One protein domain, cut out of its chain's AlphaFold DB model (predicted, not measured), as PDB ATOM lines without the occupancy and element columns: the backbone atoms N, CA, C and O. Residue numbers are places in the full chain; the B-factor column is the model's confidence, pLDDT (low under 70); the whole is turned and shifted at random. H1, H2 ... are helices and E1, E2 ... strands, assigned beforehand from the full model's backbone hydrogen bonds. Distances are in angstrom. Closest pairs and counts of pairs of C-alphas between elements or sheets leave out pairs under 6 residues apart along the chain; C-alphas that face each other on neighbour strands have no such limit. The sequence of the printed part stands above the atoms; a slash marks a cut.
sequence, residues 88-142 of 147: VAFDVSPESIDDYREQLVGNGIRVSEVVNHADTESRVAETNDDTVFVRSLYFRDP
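Overview. This is residues 88 to 142 of the 147 residues of the protein "VOC family protein" of Gammaproteobacteria bacterium TMED50 (UniProt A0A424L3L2). This is an elongated domain with little regular structure: one short helix, H1, lies towards one end and a small two-stranded hairpin, E1 and E2, towards the other. The long loop of residues 119 to 131 joins the strands and folds back beside E1. The printed part has 55 residues, 19 of them in named elements, in the order H1, E1, E2; the class is mixed, the sheet antiparallel. It is only just compact, close to loose, with a radius of gyration of the C-alphas of 11.9 A and spans of 34 by 20 by 19 A.

Along the chain. H1, residues 97 to 106, begins at C-alpha 97 (-19.142, 35.126, 36.852) and measures 14.2 A. E1 is residues 115 to 118, 9.2 A. E2, residues 132 to 136, measures 10.8 A and ends at C-alpha 136 (-13.157, 36.882, 41.206).

Arrangement. The closest C-alphas of H1 and E2, those of Ile 97 and Ser 136, are 7.6 A apart. In H1 every O i to N i+4 pair is within hydrogen-bond range. E1 and E2 form an antiparallel hairpin at 158 degrees, with N 115 and O 136 within hydrogen-bond range at 2.8 A. Residues 116 to 117 of E1 also pair antiparallel with residues 124 to 125.

Size, cuts and confidence. The C-alphas farthest apart, those of Asp 130 and Pro 142, are 35.5 A apart. The printed part has no cut; the link from E1 to E2 is long. No printed residue is under 70 in pLDDT.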
ATOM      1  N   VAL A  88     -15.227  35.662  52.433       95.19
ATOM      2  CA  VAL A  88     -15.756  34.334  52.090       95.19
ATOM      3  C   VAL A  88     -15.940  34.256  50.583       95.19
ATOM      4  O   VAL A  88     -16.756  34.986  50.046       95.19
ATOM      5  N   ALA A  89     -15.215  33.369  49.905       96.31
ATOM      6  CA  ALA A  89     -15.363  33.179  48.464       96.31
ATOM      7  C   ALA A  89     -16.271  31.978  48.168       96.31
ATOM      8  O   ALA A  89     -16.021  30.880  48.673       96.31
ATOM      9  N   PHE A  90     -17.293  32.176  47.332       96.69
ATOM     10  CA  PHE A  90     -18.124  31.091  46.805       96.69
ATOM     11  C   PHE A  90     -17.638  30.686  45.418       96.69
ATOM     12  O   PHE A  90     -17.481  31.533  44.538       96.69
ATOM     13  N   ASP A  91     -17.416  29.388  45.229       96.12
ATOM     14  CA  ASP A  91     -17.082  28.835  43.921       96.12
ATOM     15  C   ASP A  91     -18.321  28.844  43.019       96.12
ATOM     16  O   ASP A  91     -19.412  28.427  43.417       96.12
ATOM     17  N   VAL A  92     -18.146  29.347  41.802       96.38
ATOM     18  CA  VAL A  92     -19.174  29.394  40.762       96.38
ATOM     19  C   VAL A  92     -18.547  28.977  39.444       96.38
ATOM     20  O   VAL A  92     -17.327  29.035  39.278       96.38
ATOM     21  N   SER A  93     -19.372  28.574  38.478       95.25
ATOM     22  CA  SER A  93     -18.826  28.204  37.182       95.25
ATOM     23  C   SER A  93     -18.172  29.412  36.490       95.25
ATOM     24  O   SER A  93     -18.704  30.528  36.577       95.25
ATOM     25  N   PRO A  94     -17.030  29.229  35.801       91.94
ATOM     26  CA  PRO A  94     -16.307  30.326  35.155       91.94
ATOM     27  C   PRO A  94     -17.147  31.118  34.150       91.94
ATOM     28  O   PRO A  94     -16.934  32.317  33.985       91.94
ATOM     29  N   GLU A  95     -18.096  30.458  33.487       94.69
ATOM     30  CA  GLU A  95     -19.016  31.078  32.537       94.69
ATOM     31  C   GLU A  95     -20.103  31.942  33.193       94.69
ATOM     32  O   GLU A  95     -20.686  32.779  32.514       94.69
ATOM     33  N   SER A  96     -20.360  31.782  34.496       96.69
ATOM     34  CA  SER A  96     -21.428  32.510  35.196       96.69
ATOM     35  C   SER A  96     -20.967  33.822  35.834       96.69
ATOM     36  O   SER A  96     -21.800  34.637  36.220       96.69
ATOM     37  N   ILE A  97     -19.657  34.037  36.001       96.75
ATOM     38  CA  ILE A  97     -19.142  35.126  36.852       96.75
ATOM     39  C   ILE A  97     -19.529  36.523  36.345       96.75
ATOM     40  O   ILE A  97     -19.853  37.401  37.147       96.75
ATOM     41  N   ASP A  98     -19.528  36.721  35.026       96.69
ATOM     42  CA  ASP A  98     -19.864  38.003  34.407       96.69
ATOM     43  C   ASP A  98     -21.377  38.280  34.527       96.69
ATOM     44  O   ASP A  98     -21.772  39.351  34.993       96.69
ATOM     45  N   ASP A  99     -22.220  37.277  34.262       97.88
ATOM     46  CA  ASP A  99     -23.679  37.365  34.433       97.88
ATOM     47  C   ASP A  99     -24.074  37.598  35.903       97.88
ATOM     48  O   ASP A  99     -24.985  38.374  36.204       97.88
ATOM     49  N   TYR A 100     -23.394  36.946  36.850       97.94
ATOM     50  CA  TYR A 100     -23.638  37.138  38.283       97.94
ATOM     51  C   TYR A 100     -23.255  38.538  38.745       97.94
ATOM     52  O   TYR A 100     -23.966  39.129  39.563       97.94
ATOM     53  N   ARG A 101     -22.188  39.119  38.184       97.88
ATOM     54  CA  ARG A 101     -21.855  40.521  38.429       97.88
ATOM     55  C   ARG A 101     -22.997  41.439  38.010       97.88
ATOM     56  O   ARG A 101     -23.387  42.314  38.783       97.88
ATOM     57  N   GLU A 102     -23.527  41.249  36.804       98.12
ATOM     58  CA  GLU A 102     -24.630  42.063  36.286       98.12
ATOM     59  C   GLU A 102     -25.891  41.920  37.140       98.12
ATOM     60  O   GLU A 102     -26.525  42.923  37.467       98.12
ATOM     61  N   GLN A 103     -26.223  40.702  37.574       97.81
ATOM     62  CA  GLN A 103     -27.357  40.457  38.469       97.81
ATOM     63  C   GLN A 103     -27.187  41.150  39.825       97.81
ATOM     64  O   GLN A 103     -28.122  41.788  40.309       97.81
ATOM     65  N   LEU A 104     -26.004  41.077  40.436       98.19
ATOM     66  CA  LEU A 104     -25.720  41.764  41.698       98.19
ATOM     67  C   LEU A 104     -25.859  43.287  41.545       98.19
ATOM     68  O   LEU A 104     -26.539  43.928  42.347       98.19
ATOM     69  N   VAL A 105     -25.286  43.859  40.482       97.88
ATOM     70  CA  VAL A 105     -25.420  45.292  40.172       97.88
ATOM     71  C   VAL A 105     -26.882  45.671  39.913       97.88
ATOM     72  O   VAL A 105     -27.348  46.693  40.418       97.88
ATOM     73  N   GLY A 106     -27.630  44.840  39.185       97.62
ATOM     74  CA  GLY A 106     -29.059  45.027  38.921       97.62
ATOM     75  C   GLY A 106     -29.924  45.003  40.187       97.62
ATOM     76  O   GLY A 106     -30.928  45.708  40.253       97.62
ATOM     77  N   ASN A 107     -29.494  44.269  41.216       96.31
ATOM     78  CA  ASN A 107     -30.096  44.266  42.552       96.31
ATOM     79  C   ASN A 107     -29.612  45.425  43.449       96.31
ATOM     80  O   ASN A 107     -29.918  45.464  44.639       96.31
ATOM     81  N   GLY A 108     -28.860  46.385  42.901       96.00
ATOM     82  CA  GLY A 108     -28.369  47.554  43.632       96.00
ATOM     83  C   GLY A 108     -27.159  47.275  44.529       96.00
ATOM     84  O   GLY A 108     -26.798  48.130  45.341       96.00
ATOM     85  N   ILE A 109     -26.512  46.114  44.392       96.94
ATOM     86  CA  ILE A 109     -25.303  45.777  45.145       96.94
ATOM     87  C   ILE A 109     -24.094  46.444  44.492       96.94
ATOM     88  O   ILE A 109     -23.890  46.383  43.279       96.94
ATOM     89  N   ARG A 110     -23.247  47.077  45.309       96.88
ATOM     90  CA  ARG A 110     -21.959  47.596  44.846       96.88
ATOM     91  C   ARG A 110     -20.966  46.443  44.712       96.88
ATOM     92  O   ARG A 110     -20.554  45.876  45.720       96.88
ATOM     93  N   VAL A 111     -20.542  46.168  43.483       97.31
ATOM     94  CA  VAL A 111     -19.609  45.084  43.147       97.31
ATOM     95  C   VAL A 111     -18.330  45.653  42.534       97.31
ATOM     96  O   VAL A 111     -18.372  46.657  41.819       97.31
ATOM     97  N   SER A 112     -17.181  45.032  42.806       97.00
ATOM     98  CA  SER A 112     -15.932  45.330  42.099       97.00
ATOM     99  C   SER A 112     -16.036  44.998  40.606       97.00
ATOM    100  O   SER A 112     -16.959  44.319  40.159       97.00
ATOM    101  N   GLU A 113     -15.066  45.442  39.811       95.62
ATOM    102  CA  GLU A 113     -14.812  44.806  38.514       95.62
ATOM    103  C   GLU A 113     -14.371  43.349  38.712       95.62
ATOM    104  O   GLU A 113     -13.919  42.977  39.804       95.62
ATOM    105  N   VAL A 114     -14.504  42.534  37.665       97.00
ATOM    106  CA  VAL A 114     -13.941  41.182  37.682       97.00
ATOM    107  C   VAL A 114     -12.418  41.284  37.643       97.00
ATOM    108  O   VAL A 114     -11.841  41.932  36.773       97.00
ATOM    109  N   VAL A 115     -11.772  40.635  38.603       97.00
ATOM    110  CA  VAL A 115     -10.321  40.554  38.738       97.00
ATOM    111  C   VAL A 115      -9.861  39.214  38.179       97.00
ATOM    112  O   VAL A 115     -10.261  38.166  38.690       97.00
ATOM    113  N   ASN A 116      -9.010  39.252  37.156       97.50
ATOM    114  CA  ASN A 116      -8.342  38.073  36.612       97.50
ATOM    115  C   ASN A 116      -6.999  37.897  37.332       97.50
ATOM    116  O   ASN A 116      -6.030  38.583  37.002       97.50
ATOM    117  N   HIS A 117      -6.941  37.025  38.338       97.12
ATOM    118  CA  HIS A 117      -5.703  36.735  39.062       97.12
ATOM    119  C   HIS A 117      -4.803  35.861  38.199       97.12
ATOM    120  O   HIS A 117      -5.215  34.788  37.753       97.12
ATOM    121  N   ALA A 118      -3.580  36.330  37.971       97.31
ATOM    122  CA  ALA A 118      -2.673  35.758  36.991       97.31
ATOM    123  C   ALA A 118      -1.287  35.477  37.574       97.31
ATOM    124  O   ALA A 118      -0.801  36.206  38.443       97.31
ATOM    125  N   ASP A 119      -0.618  34.453  37.044       96.31
ATOM    126  CA  ASP A 119       0.764  34.098  37.390       96.31
ATOM    127  C   ASP A 119       1.784  35.010  36.678       96.31
ATOM    128  O   ASP A 119       2.689  34.574  35.966       96.31
ATOM    129  N   THR A 120       1.633  36.319  36.886       94.62
ATOM    130  CA  THR A 120       2.476  37.393  36.342       94.62
ATOM    131  C   THR A 120       3.049  38.260  37.468       94.62
ATOM    132  O   THR A 120       2.654  38.151  38.630       94.62
ATOM    133  N   GLU A 121       3.987  39.158  37.152       94.56
ATOM    134  CA  GLU A 121       4.557  40.081  38.147       94.56
ATOM    135  C   GLU A 121       3.493  41.009  38.762       94.56
ATOM    136  O   GLU A 121       3.508  41.248  39.971       94.56
ATOM    137  N   SER A 122       2.523  41.464  37.960       92.69
ATOM    138  CA  SER A 122       1.403  42.298  38.413       92.69
ATOM    139  C   SER A 122       0.371  41.539  39.246       92.69
ATOM    140  O   SER A 122      -0.448  42.182  39.898       92.69
ATOM    141  N   ARG A 123       0.384  40.196  39.226       95.88
ATOM    142  CA  ARG A 123      -0.630  39.302  39.828       95.88
ATOM    143  C   ARG A 123      -2.035  39.417  39.231       95.88
ATOM    144  O   ARG A 123      -2.928  38.684  39.642       95.88
ATOM    145  N   VAL A 124      -2.225  40.310  38.264       95.44
ATOM    146  CA  VAL A 124      -3.495  40.564  37.581       95.44
ATOM    147  C   VAL A 124      -3.276  40.723  36.080       95.44
ATOM    148  O   VAL A 124      -2.281  41.325  35.664       95.44
ATOM    149  N   ALA A 125      -4.210  40.207  35.284       96.12
ATOM    150  CA  ALA A 125      -4.239  40.346  33.829       96.12
ATOM    151  C   ALA A 125      -5.435  41.197  33.368       96.12
ATOM    152  O   ALA A 125      -6.505  41.176  33.979       96.12
ATOM    153  N   GLU A 126      -5.266  41.933  32.266       94.06
ATOM    154  CA  GLU A 126      -6.349  42.732  31.668       94.06
ATOM    155  C   GLU A 126      -7.448  41.846  31.065       94.06
ATOM    156  O   GLU A 126      -8.629  42.182  31.128       94.06
ATOM    157  N   THR A 127      -7.068  40.690  30.516       94.44
ATOM    158  CA  THR A 127      -7.966  39.733  29.863       94.44
ATOM    159  C   THR A 127      -7.889  38.359  30.513       94.44
ATOM    160  O   THR A 127      -6.901  38.024  31.162       94.44
ATOM    161  N   ASN A 128      -8.930  37.547  30.323       95.25
ATOM    162  CA  ASN A 128      -8.925  36.145  30.733       95.25
ATOM    163  C   ASN A 128      -8.134  35.300  29.720       95.25
ATOM    164  O   ASN A 128      -8.704  34.827  28.736       95.25
ATOM    165  N   ASP A 129      -6.828  35.178  29.933       94.62
ATOM    166  CA  ASP A 129      -5.909  34.377  29.119       94.62
ATOM    167  C   ASP A 129      -5.314  33.200  29.915       94.62
ATOM    168  O   ASP A 129      -5.647  32.984  31.078       94.62
ATOM    169  N   ASP A 130      -4.420  32.433  29.288       96.06
ATOM    170  CA  ASP A 130      -3.835  31.215  29.867       96.06
ATOM    171  C   ASP A 130      -2.975  31.456  31.125       96.06
ATOM    172  O   ASP A 130      -2.572  30.498  31.786       96.06
ATOM    173  N   THR A 131      -2.664  32.711  31.471       96.75
ATOM    174  CA  THR A 131      -1.958  33.049  32.719       96.75
ATOM    175  C   THR A 131      -2.896  33.163  33.919       96.75
ATOM    176  O   THR A 131      -2.423  33.185  35.058       96.75
ATOM    177  N   VAL A 132      -4.210  33.243  33.683       97.31
ATOM    178  CA  VAL A 132      -5.232  33.458  34.708       97.31
ATOM    179  C   VAL A 132      -5.602  32.135  35.368       97.31
ATOM    180  O   VAL A 132      -6.104  31.219  34.721       97.31
ATOM    181  N   PHE A 133      -5.394  32.043  36.682       95.75
ATOM    182  CA  PHE A 133      -5.705  30.837  37.459       95.75
ATOM    183  C   PHE A 133      -7.013  30.950  38.251       95.75
ATOM    184  O   PHE A 133      -7.591  29.931  38.624       95.75
ATOM    185  N   VAL A 134      -7.496  32.170  38.517       96.94
ATOM    186  CA  VAL A 134      -8.811  32.402  39.129       96.94
ATOM    187  C   VAL A 134      -9.366  33.764  38.729       96.94
ATOM    188  O   VAL A 134      -8.646  34.761  38.661       96.94
ATOM    189  N   ARG A 135     -10.675  33.815  38.487       97.62
ATOM    190  CA  ARG A 135     -11.425  35.063  38.331       97.62
ATOM    191  C   ARG A 135     -12.264  35.286  39.578       97.62
ATOM    192  O   ARG A 135     -12.812  34.339  40.130       97.62
ATOM    193  N   SER A 136     -12.366  36.531  40.022       97.81
ATOM    194  CA  SER A 136     -13.157  36.882  41.206       97.81
ATOM    195  C   SER A 136     -13.814  38.242  41.042       97.81
ATOM    196  O   SER A 136     -13.298  39.101  40.333       97.81
ATOM    197  N   LEU A 137     -14.920  38.448  41.737       97.50
ATOM    198  CA  LEU A 137     -15.509  39.754  41.997       97.50
ATOM    199  C   LEU A 137     -15.750  39.856  43.500       97.50
ATOM    200  O   LEU A 137     -15.785  38.833  44.177       97.50
ATOM    201  N   TYR A 138     -15.894  41.074  44.008       97.50
ATOM    202  CA  TYR A 138     -16.063  41.312  45.434       97.50
ATOM    203  C   TYR A 138     -17.228  42.250  45.707       97.50
ATOM    204  O   TYR A 138     -17.390  43.274  45.036       97.50
ATOM    205  N   PHE A 139     -17.999  41.936  46.736       96.88
ATOM    206  CA  PHE A 139     -19.076  42.768  47.267       96.88
ATOM    207  C   PHE A 139     -19.172  42.579  48.785       96.88
ATOM    208  O   PHE A 139     -18.303  41.961  49.401       96.88
ATOM    209  N   ARG A 140     -20.164  43.198  49.427       95.56
ATOM    210  CA  ARG A 140     -20.386  43.045  50.869       95.56
ATOM    211  C   ARG A 140     -21.812  42.624  51.165       95.56
ATOM    212  O   ARG A 140     -22.733  43.060  50.474       95.56
ATOM    213  N   ASP A 141     -21.957  41.794  52.189       95.62
ATOM    214  CA  ASP A 141     -23.247  41.474  52.790       95.62
ATOM    215  C   ASP A 141     -23.764  42.652  53.658       95.62
ATOM    216  O   ASP A 141     -23.067  43.667  53.815       95.62
ATOM    217  N   PRO A 142     -24.980  42.558  54.223       93.69
ATOM    218  CA  PRO A 142     -25.552  43.614  55.058       93.69
ATOM    219  C   PRO A 142     -24.773  43.921  56.346       93.69
ATOM    220  O   PRO A 142     -24.854  45.043  56.843       93.69
TER     221      PRO A 142